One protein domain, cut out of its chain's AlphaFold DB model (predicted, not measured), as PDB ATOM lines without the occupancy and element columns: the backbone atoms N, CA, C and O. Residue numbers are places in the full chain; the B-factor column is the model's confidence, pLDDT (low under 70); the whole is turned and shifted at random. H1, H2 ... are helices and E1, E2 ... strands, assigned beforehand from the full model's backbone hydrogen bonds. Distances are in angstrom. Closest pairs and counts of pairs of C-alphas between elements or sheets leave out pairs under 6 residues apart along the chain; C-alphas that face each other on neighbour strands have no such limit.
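What this domain is: This is residues 33 to 99 of the 99 residues of an uncharacterized protein of Simplicispira suum (UniProt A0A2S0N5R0). One five-stranded sheet, strongly twisted and curled like part of a barrel, has two short helices, H1 and H2, that only graze it. The long hairpin of E2 and E3 reaches along the longest axis. The 67 printed residues hold E1, H1, H2, E2, E3, E4 and E5 in that order; the antiparallel sheet runs E4 E3 E2 E1 E5, and the class is mixed, helices and strands. The whole is compact, with a radius of gyration of the C-alphas of 11.7 A and spans of 34 by 24 by 17 A.

Where its parts are: E1, residues 33 to 35, begins at C-alpha 33 (-45.288, -40.338, 27.830). H1 is residues 37 to 42, 8.6 A long, and H2 residues 50 to 53. E2, residues 56 to 67, is 24.7 A long and bends by 82 degrees at Gly 63. E3, residues 72 to 80, is 25.5 A long; E4, residues 86 to 91, is 15.2 A. E5, residues 95 to 98, ends at C-alpha 98 (-42.334, -42.634, 25.708).

How they stand to each other: E2, E3 and E4 form a meander, each strand the antiparallel neighbour of the one before; E3 and E4 are also a hairpin. Within hydrogen-bond range are N 60 and O 78 for E2 and E3, 3.0 A, and N 79 and O 88 for E3 and E4, 2.8 A. E2 is staggered: residues 56 to 57 pair with E1, N 57 to O 33 at 2.8 A, and residues 58 to 67 with E3. E1 and E5 stand at 174 degrees, N 34 to O 97 at 2.9 A. E4 and E5, the edge strands, meet only through their link. H1 grazes the sheet with residues 37 to 40; H2, only just on it with 5 pairs of C-alphas within 10 A, grazes it with residues 50 to 51. H1 and H2 are close but not clearly touching, the closest C-alphas, of Val 37 and Leu 51, being 7.1 A apart. In H1 every O i to N i+4 pair is within hydrogen-bond range; H2 is too short for one.

The domain as a whole: The two farthest C-alphas, of Lys 71 and Asn 83, are 35.7 A apart. The printed part has no cut and no long link. Mean pLDDT of the printed part is 88.8, and no printed residue is under 70.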
ATOM      1  N   GLY A  33     -46.198 -41.246  28.506       93.81
ATOM      2  CA  GLY A  33     -45.288 -40.338  27.830       93.81
ATOM      3  C   GLY A  33     -45.147 -39.026  28.582       93.81
ATOM      4  O   GLY A  33     -45.979 -38.681  29.421       93.81
ATOM      5  N   VAL A  34     -44.089 -38.283  28.274       95.19
ATOM      6  CA  VAL A  34     -43.863 -36.932  28.800       95.19
ATOM      7  C   VAL A  34     -44.018 -35.942  27.660       95.19
ATOM      8  O   VAL A  34     -43.158 -35.888  26.785       95.19
ATOM      9  N   LEU A  35     -45.092 -35.152  27.657       94.25
ATOM     10  CA  LEU A  35     -45.317 -34.156  26.607       94.25
ATOM     11  C   LEU A  35     -44.316 -32.998  26.702       94.25
ATOM     12  O   LEU A  35     -44.066 -32.445  27.781       94.25
ATOM     13  N   ASP A  36     -43.792 -32.581  25.551       94.38
ATOM     14  CA  ASP A  36     -43.010 -31.356  25.440       94.38
ATOM     15  C   ASP A  36     -43.922 -30.131  25.330       94.38
ATOM     16  O   ASP A  36     -44.207 -29.611  24.255       94.38
ATOM     17  N   VAL A  37     -44.386 -29.647  26.480       92.25
ATOM     18  CA  VAL A  37     -45.274 -28.480  26.563       92.25
ATOM     19  C   VAL A  37     -44.688 -27.227  25.903       92.25
ATOM     20  O   VAL A  37     -45.452 -26.414  25.387       92.25
ATOM     21  N   ASN A  38     -43.362 -27.055  25.904       92.38
ATOM     22  CA  ASN A  38     -42.742 -25.892  25.268       92.38
ATOM     23  C   ASN A  38     -42.857 -25.995  23.749       92.38
ATOM     24  O   ASN A  38     -43.360 -25.063  23.131       92.38
ATOM     25  N   LEU A  39     -42.518 -27.159  23.183       92.19
ATOM     26  CA  LEU A  39     -42.704 -27.435  21.758       92.19
ATOM     27  C   LEU A  39     -44.167 -27.238  21.335       92.19
ATOM     28  O   LEU A  39     -44.436 -26.622  20.307       92.19
ATOM     29  N   LEU A  40     -45.126 -27.714  22.139       90.06
ATOM     30  CA  LEU A  40     -46.551 -27.525  21.848       90.06
ATOM     31  C   LEU A  40     -46.937 -26.035  21.813       90.06
ATOM     32  O   LEU A  40     -47.660 -25.611  20.913       90.06
ATOM     33  N   LYS A  41     -46.441 -25.232  22.764       90.94
ATOM     34  CA  LYS A  41     -46.683 -23.778  22.797       90.94
ATOM     35  C   LYS A  41     -46.027 -23.064  21.616       90.94
ATOM     36  O   LYS A  41     -46.665 -22.210  21.007       90.94
ATOM     37  N   GLU A  42     -44.792 -23.423  21.273       92.44
ATOM     38  CA  GLU A  42     -44.063 -22.882  20.117       92.44
ATOM     39  C   GLU A  42     -44.759 -23.221  18.794       92.44
ATOM     40  O   GLU A  42     -44.834 -22.382  17.899       92.44
ATOM     41  N   ALA A  43     -45.361 -24.409  18.703       87.19
ATOM     42  CA  ALA A  43     -46.213 -24.815  17.587       87.19
ATOM     43  C   ALA A  43     -47.587 -24.106  17.564       87.19
ATOM     44  O   ALA A  43     -48.410 -24.390  16.693       87.19
ATOM     45  N   GLY A  44     -47.864 -23.204  18.513       88.69
ATOM     46  CA  GLY A  44     -49.111 -22.444  18.595       88.69
ATOM     47  C   GLY A  44     -50.311 -23.244  19.110       88.69
ATOM     48  O   GLY A  44     -51.452 -22.811  18.938       88.69
ATOM     49  N   LEU A  45     -50.092 -24.409  19.729       86.69
ATOM     50  CA  LEU A  45     -51.174 -25.233  20.269       86.69
ATOM     51  C   LEU A  45     -51.662 -24.689  21.615       86.69
ATOM     52  O   LEU A  45     -50.882 -24.304  22.488       86.69
ATOM     53  N   CYS A  46     -52.981 -24.728  21.814       85.69
ATOM     54  CA  CYS A  46     -53.585 -24.431  23.106       85.69
ATOM     55  C   CYS A  46     -53.314 -25.592  24.074       85.69
ATOM     56  O   CYS A  46     -53.895 -26.673  23.953       85.69
ATOM     57  N   VAL A  47     -52.407 -25.377  25.027       87.56
ATOM     58  CA  VAL A  47     -52.049 -26.380  26.034       87.56
ATOM     59  C   VAL A  47     -53.014 -26.297  27.211       87.56
ATOM     60  O   VAL A  47     -53.151 -25.245  27.836       87.56
ATOM     61  N   GLN A  48     -53.651 -27.422  27.546       87.25
ATOM     62  CA  GLN A  48     -54.549 -27.492  28.698       87.25
ATOM     63  C   GLN A  48     -53.800 -27.164  30.005       87.25
ATOM     64  O   GLN A  48     -52.686 -27.661  30.192       87.25
ATOM     65  N   PRO A  49     -54.391 -26.398  30.945       88.38
ATOM     66  CA  PRO A  49     -53.712 -25.968  32.171       88.38
ATOM     67  C   PRO A  49     -53.092 -27.106  32.987       88.38
ATOM     68  O   PRO A  49     -51.985 -26.949  33.493       88.38
ATOM     69  N   ILE A  50     -53.749 -28.272  33.022       86.50
ATOM     70  CA  ILE A  50     -53.280 -29.479  33.721       86.50
ATOM     71  C   ILE A  50     -51.881 -29.935  33.275       86.50
ATOM     72  O   ILE A  50     -51.128 -30.492  34.069       86.50
ATOM     73  N   LEU A  51     -51.489 -29.646  32.029       86.81
ATOM     74  CA  LEU A  51     -50.168 -29.982  31.498       86.81
ATOM     75  C   LEU A  51     -49.055 -29.049  31.990       86.81
ATOM     76  O   LEU A  51     -47.877 -29.396  31.893       86.81
ATOM     77  N   ASN A  52     -49.395 -27.876  32.535       85.31
ATOM     78  CA  ASN A  52     -48.407 -27.035  33.212       85.31
ATOM     79  C   ASN A  52     -48.013 -27.625  34.576       85.31
ATOM     80  O   ASN A  52     -46.879 -27.423  35.004       85.31
ATOM     81  N   GLU A  53     -48.917 -28.371  35.218       84.81
ATOM     82  CA  GLU A  53     -48.698 -29.018  36.517       84.81
ATOM     83  C   GLU A  53     -48.103 -30.423  36.360       84.81
ATOM     84  O   GLU A  53     -47.137 -30.771  37.037       84.81
ATOM     85  N   CYS A  54     -48.637 -31.222  35.430       84.88
ATOM     86  CA  CYS A  54     -48.185 -32.584  35.175       84.88
ATOM     87  C   CYS A  54     -48.036 -32.842  33.673       84.88
ATOM     88  O   CYS A  54     -49.011 -32.907  32.930       84.88
ATOM     89  N   ARG A  55     -46.791 -33.033  33.227       91.31
ATOM     90  CA  ARG A  55     -46.461 -33.312  31.816       91.31
ATOM     91  C   ARG A  55     -46.521 -34.797  31.467       91.31
ATOM     92  O   ARG A  55     -46.429 -35.144  30.292       91.31
ATOM     93  N   VAL A  56     -46.620 -35.653  32.484       93.69
ATOM     94  CA  VAL A  56     -46.733 -37.101  32.320       93.69
ATOM     95  C   VAL A  56     -48.177 -37.433  31.972       93.69
ATOM     96  O   VAL A  56     -49.106 -37.047  32.682       93.69
ATOM     97  N   VAL A  57     -48.360 -38.156  30.878       94.31
ATOM     98  CA  VAL A  57     -49.668 -38.530  30.346       94.31
ATOM     99  C   VAL A  57     -49.719 -40.028  30.104       94.31
ATOM    100  O   VAL A  57     -48.709 -40.645  29.769       94.31
ATOM    101  N   ALA A  58     -50.902 -40.613  30.254       93.69
ATOM    102  CA  ALA A  58     -51.157 -41.943  29.729       93.69
ATOM    103  C   ALA A  58     -51.247 -41.846  28.205       93.69
ATOM    104  O   ALA A  58     -51.904 -40.938  27.685       93.69
ATOM    105  N   VAL A  59     -50.602 -42.769  27.497       94.25
ATOM    106  CA  VAL A  59     -50.643 -42.830  26.036       94.25
ATOM    107  C   VAL A  59     -51.229 -44.146  25.562       94.25
ATOM    108  O   VAL A  59     -51.109 -45.177  26.219       94.25
ATOM    109  N   SER A  60     -51.873 -44.107  24.405       92.69
ATOM    110  CA  SER A  60     -52.267 -45.304  23.672       92.69
ATOM    111  C   SER A  60     -52.088 -45.060  22.184       92.69
ATOM    112  O   SER A  60     -52.425 -43.976  21.696       92.69
ATOM    113  N   TYR A  61     -51.589 -46.061  21.464       91.12
ATOM    114  CA  TYR A  61     -51.465 -46.004  20.013       91.12
ATOM    115  C   TYR A  61     -52.799 -45.609  19.362       91.12
ATOM    116  O   TYR A  61     -53.848 -46.169  19.682       91.12
ATOM    117  N   SER A  62     -52.750 -44.608  18.484       89.88
ATOM    118  CA  SER A  62     -53.911 -44.097  17.748       89.88
ATOM    119  C   SER A  62     -53.860 -44.490  16.273       89.88
ATOM    120  O   SER A  62     -54.888 -44.763  15.662       89.88
ATOM    121  N   GLY A  63     -52.659 -44.531  15.696       89.12
ATOM    122  CA  GLY A  63     -52.457 -44.818  14.285       89.12
ATOM    123  C   GLY A  63     -51.116 -44.290  13.797       89.12
ATOM    124  O   GLY A  63     -50.236 -43.939  14.587       89.12
ATOM    125  N   GLN A  64     -50.980 -44.183  12.480       89.81
ATOM    126  CA  GLN A  64     -49.844 -43.528  11.837       89.81
ATOM    127  C   GLN A  64     -50.350 -42.605  10.739       89.81
ATOM    128  O   GLN A  64     -51.377 -42.874  10.114       89.81
ATOM    129  N   THR A  65     -49.612 -41.538  10.468       86.69
ATOM    130  CA  THR A  65     -49.892 -40.665   9.328       86.69
ATOM    131  C   THR A  65     -48.605 -40.259   8.627       86.69
ATOM    132  O   THR A  65     -47.516 -40.332   9.195       86.69
ATOM    133  N   MET A  66     -48.716 -39.865   7.363       84.56
ATOM    134  CA  MET A  66     -47.582 -39.373   6.592       84.56
ATOM    135  C   MET A  66     -47.266 -37.936   7.011       84.56
ATOM    136  O   MET A  66     -48.075 -37.031   6.802       84.56
ATOM    137  N   ASN A  67     -46.069 -37.704   7.540       73.94
ATOM    138  CA  ASN A  67     -45.546 -36.358   7.699       73.94
ATOM    139  C   ASN A  67     -45.099 -35.842   6.322       73.94
ATOM    140  O   ASN A  67     -44.155 -36.342   5.708       73.94
ATOM    141  N   PHE A  68     -45.808 -34.839   5.801       77.12
ATOM    142  CA  PHE A  68     -45.567 -34.324   4.452       77.12
ATOM    143  C   PHE A  68     -44.241 -33.574   4.300       77.12
ATOM    144  O   PHE A  68     -43.747 -33.495   3.167       77.12
ATOM    145  N   SER A  69     -43.688 -33.065   5.404       73.06
ATOM    146  CA  SER A  69     -42.420 -32.333   5.449       73.06
ATOM    147  C   SER A  69     -41.224 -33.284   5.432       73.06
ATOM    148  O   SER A  69     -40.264 -33.034   4.711       73.06
ATOM    149  N   THR A  70     -41.294 -34.398   6.166       75.75
ATOM    150  CA  THR A  70     -40.204 -35.392   6.239       75.75
ATOM    151  C   THR A  70     -40.377 -36.563   5.269       75.75
ATOM    152  O   THR A  70     -39.436 -37.326   5.068       75.75
ATOM    153  N   LYS A  71     -41.560 -36.715   4.651       80.50
ATOM    154  CA  LYS A  71     -41.959 -37.872   3.817       80.50
ATOM    155  C   LYS A  71     -41.876 -39.216   4.546       80.50
ATOM    156  O   LYS A  71     -41.796 -40.262   3.904       80.50
ATOM    157  N   GLN A  72     -41.914 -39.192   5.875       79.19
ATOM    158  CA  GLN A  72     -41.902 -40.388   6.710       79.19
ATOM    159  C   GLN A  72     -43.265 -40.602   7.362       79.19
ATOM    160  O   GLN A  72     -44.017 -39.655   7.602       79.19
ATOM    161  N   ARG A  73     -43.589 -41.865   7.653       82.88
ATOM    162  CA  ARG A  73     -44.736 -42.190   8.502       82.88
ATOM    163  C   ARG A  73     -44.369 -41.906   9.950       82.88
ATOM    164  O   ARG A  73     -43.377 -42.433  10.445       82.88
ATOM    165  N   GLU A  74     -45.185 -41.110  10.619       85.62
ATOM    166  CA  GLU A  74     -45.060 -40.836  12.044       85.62
ATOM    167  C   GLU A  74     -46.234 -41.462  12.795       85.62
ATOM    168  O   GLU A  74     -47.383 -41.419  12.347       85.62
ATOM    169  N   VAL A  75     -45.933 -42.057  13.949       89.62
ATOM    170  CA  VAL A  75     -46.949 -42.612  14.846       89.62
ATOM    171  C   VAL A  75     -47.652 -41.498  15.604       89.62
ATOM    172  O   VAL A  75     -47.051 -40.495  16.000       89.62
ATOM    173  N   LEU A  76     -48.941 -41.723  15.818       90.75
ATOM    174  CA  LEU A  76     -49.833 -40.894  16.599       90.75
ATOM    175  C   LEU A  76     -50.220 -41.630  17.884       90.75
ATOM    176  O   LEU A  76     -50.568 -42.815  17.863       90.75
ATOM    177  N   PHE A  77     -50.237 -40.896  18.988       93.00
ATOM    178  CA  PHE A  77     -50.691 -41.372  20.287       93.00
ATOM    179  C   PHE A  77     -51.858 -40.529  20.775       93.00
ATOM    180  O   PHE A  77     -51.815 -39.299  20.741       93.00
ATOM    181  N   HIS A  78     -52.889 -41.190  21.286       94.38
ATOM    182  CA  HIS A  78     -53.870 -40.541  22.143       94.38
ATOM    183  C   HIS A  78     -53.241 -40.305  23.511       94.38
ATOM    184  O   HIS A  78     -52.740 -41.251  24.112       94.38
ATOM    185  N   ALA A  79     -53.299 -39.074  24.010       94.19
ATOM    186  CA  ALA A  79     -52.832 -38.719  25.342       94.19
ATOM    187  C   ALA A  79     -54.013 -38.443  26.280       94.19
ATOM    188  O   ALA A  79     -54.978 -37.758  25.918       94.19
ATOM    189  N   LYS A  80     -53.915 -38.950  27.508       94.44
ATOM    190  CA  LYS A  80     -54.864 -38.701  28.595       94.44
ATOM    191  C   LYS A  80     -54.125 -38.229  29.841       94.44
ATOM    192  O   LYS A  80     -53.031 -38.704  30.142       94.44
ATOM    193  N   ALA A  81     -54.728 -37.308  30.578       90.31
ATOM    194  CA  ALA A  81     -54.226 -36.894  31.880       90.31
ATOM    195  C   ALA A  81     -54.390 -38.015  32.922       90.31
ATOM    196  O   ALA A  81     -55.109 -38.990  32.707       90.31
ATOM    197  N   VAL A  82     -53.759 -37.845  34.088       83.50
ATOM    198  CA  VAL A  82     -53.827 -38.795  35.217       83.50
ATOM    199  C   VAL A  82     -55.265 -39.032  35.700       83.50
ATOM    200  O   VAL A  82     -55.601 -40.131  36.126       83.50
ATOM    201  N   ASN A  83     -56.137 -38.031  35.583       85.44
ATOM    202  CA  ASN A  83     -57.562 -38.150  35.909       85.44
ATOM    203  C   ASN A  83     -58.401 -38.806  34.790       85.44
ATOM    204  O   ASN A  83     -59.626 -38.832  34.877       85.44
ATOM    205  N   GLY A  84     -57.767 -39.291  33.718       86.31
ATOM    206  CA  GLY A  84     -58.421 -39.911  32.567       86.31
ATOM    207  C   GLY A  84     -58.955 -38.932  31.516       86.31
ATOM    208  O   GLY A  84     -59.439 -39.388  30.478       86.31
ATOM    209  N   ALA A  85     -58.854 -37.615  31.734       89.81
ATOM    210  CA  ALA A  85     -59.321 -36.620  30.771       89.81
ATOM    211  C   ALA A  85     -58.528 -36.700  29.460       89.81
ATOM    212  O   ALA A  85     -57.299 -36.771  29.466       89.81
ATOM    213  N   TYR A  86     -59.233 -36.680  28.330       91.81
ATOM    214  CA  TYR A  86     -58.601 -36.705  27.019       91.81
ATOM    215  C   TYR A  86     -57.923 -35.368  26.714       91.81
ATOM    216  O   TYR A  86     -58.547 -34.309  26.796       91.81
ATOM    217  N   LEU A  87     -56.643 -35.427  26.356       91.00
ATOM    218  CA  LEU A  87     -55.833 -34.242  26.087       91.00
ATOM    219  C   LEU A  87     -55.713 -33.961  24.592       91.00
ATOM    220  O   LEU A  87     -55.725 -32.801  24.189       91.00
ATOM    221  N   GLY A  88     -55.643 -35.015  23.780       91.31
ATOM    222  CA  GLY A  88     -55.540 -34.903  22.331       91.31
ATOM    223  C   GLY A  88     -54.828 -36.089  21.690       91.31
ATOM    224  O   GLY A  88     -54.422 -37.035  22.367       91.31
ATOM    225  N   THR A  89     -54.672 -36.006  20.371       92.44
ATOM    226  CA  THR A  89     -53.811 -36.901  19.595       92.44
ATOM    227  C   THR A  89     -52.544 -36.147  19.230       92.44
ATOM    228  O   THR A  89     -52.623 -35.051  18.675       92.44
ATOM    229  N   TYR A  90     -51.391 -36.741  19.511       91.06
ATOM    230  CA  TYR A  90     -50.091 -36.124  19.279       91.06
ATOM    231  C   TYR A  90     -49.176 -37.059  18.497       91.06
ATOM    232  O   TYR A  90     -49.231 -38.278  18.654       91.06
ATOM    233  N   PHE A  91     -48.313 -36.474  17.672       89.94
ATOM    234  CA  PHE A  91     -47.212 -37.188  17.037       89.94
ATOM    235  C   PHE A  91     -46.203 -37.671  18.081       89.94
ATOM    236  O   PHE A  91     -46.024 -37.033  19.118       89.94
ATOM    237  N   ALA A  92     -45.499 -38.765  17.789       89.75
ATOM    238  CA  ALA A  92     -44.450 -39.303  18.660       89.75
ATOM    239  C   ALA A  92     -43.374 -38.258  19.031       89.75
ATOM    240  O   ALA A  92     -42.878 -38.255  20.153       89.75
ATOM    241  N   ASN A  93     -43.063 -37.331  18.119       89.00
ATOM    242  CA  ASN A  93     -42.089 -36.254  18.332       89.00
ATOM    243  C   ASN A  93     -42.542 -35.179  19.342       89.00
ATOM    244  O   ASN A  93     -41.714 -34.409  19.821       89.00
ATOM    245  N   ALA A  94     -43.827 -35.136  19.704       91.06
ATOM    246  CA  ALA A  94     -44.347 -34.228  20.722       91.06
ATOM    247  C   ALA A  94     -44.027 -34.694  22.152       91.06
ATOM    248  O   ALA A  94     -44.320 -33.983  23.117       91.06
ATOM    249  N   PHE A  95     -43.452 -35.889  22.305       92.88
ATOM    250  CA  PHE A  95     -43.090 -36.476  23.586       92.88
ATOM    251  C   PHE A  95     -41.571 -36.434  23.774       92.88
ATOM    252  O   PHE A  95     -40.817 -36.907  22.929       92.88
ATOM    253  N   LYS A  96     -41.112 -35.927  24.922       93.44
ATOM    254  CA  LYS A  96     -39.698 -36.004  25.334       93.44
ATOM    255  C   LYS A  96     -39.265 -37.433  25.641       93.44
ATOM    256  O   LYS A  96     -38.089 -37.759  25.529       93.44
ATOM    257  N   ALA A  97     -40.212 -38.250  26.093       92.25
ATOM    258  CA  ALA A  97     -40.019 -39.652  26.417       92.25
ATOM    259  C   ALA A  97     -41.340 -40.408  26.243       92.25
ATOM    260  O   ALA A  97     -42.408 -39.863  26.539       92.25
ATOM    261  N   LEU A  98     -41.246 -41.661  25.804       90.44
ATOM    262  CA  LEU A  98     -42.334 -42.634  25.708       90.44
ATOM    263  C   LEU A  98     -41.886 -43.901  26.438       90.44
ATOM    264  O   LEU A  98     -40.731 -44.299  26.282       90.44
ATOM    265  N   SER A  99     -42.769 -44.496  27.245       87.12
ATOM    266  CA  SER A  99     -42.448 -45.675  28.056       87.12
ATOM    267  C   SER A  99     -43.636 -46.587  28.321       87.12
ATOM    268  O   SER A  99     -44.800 -46.115  28.324       87.12
TER     269      SER A  99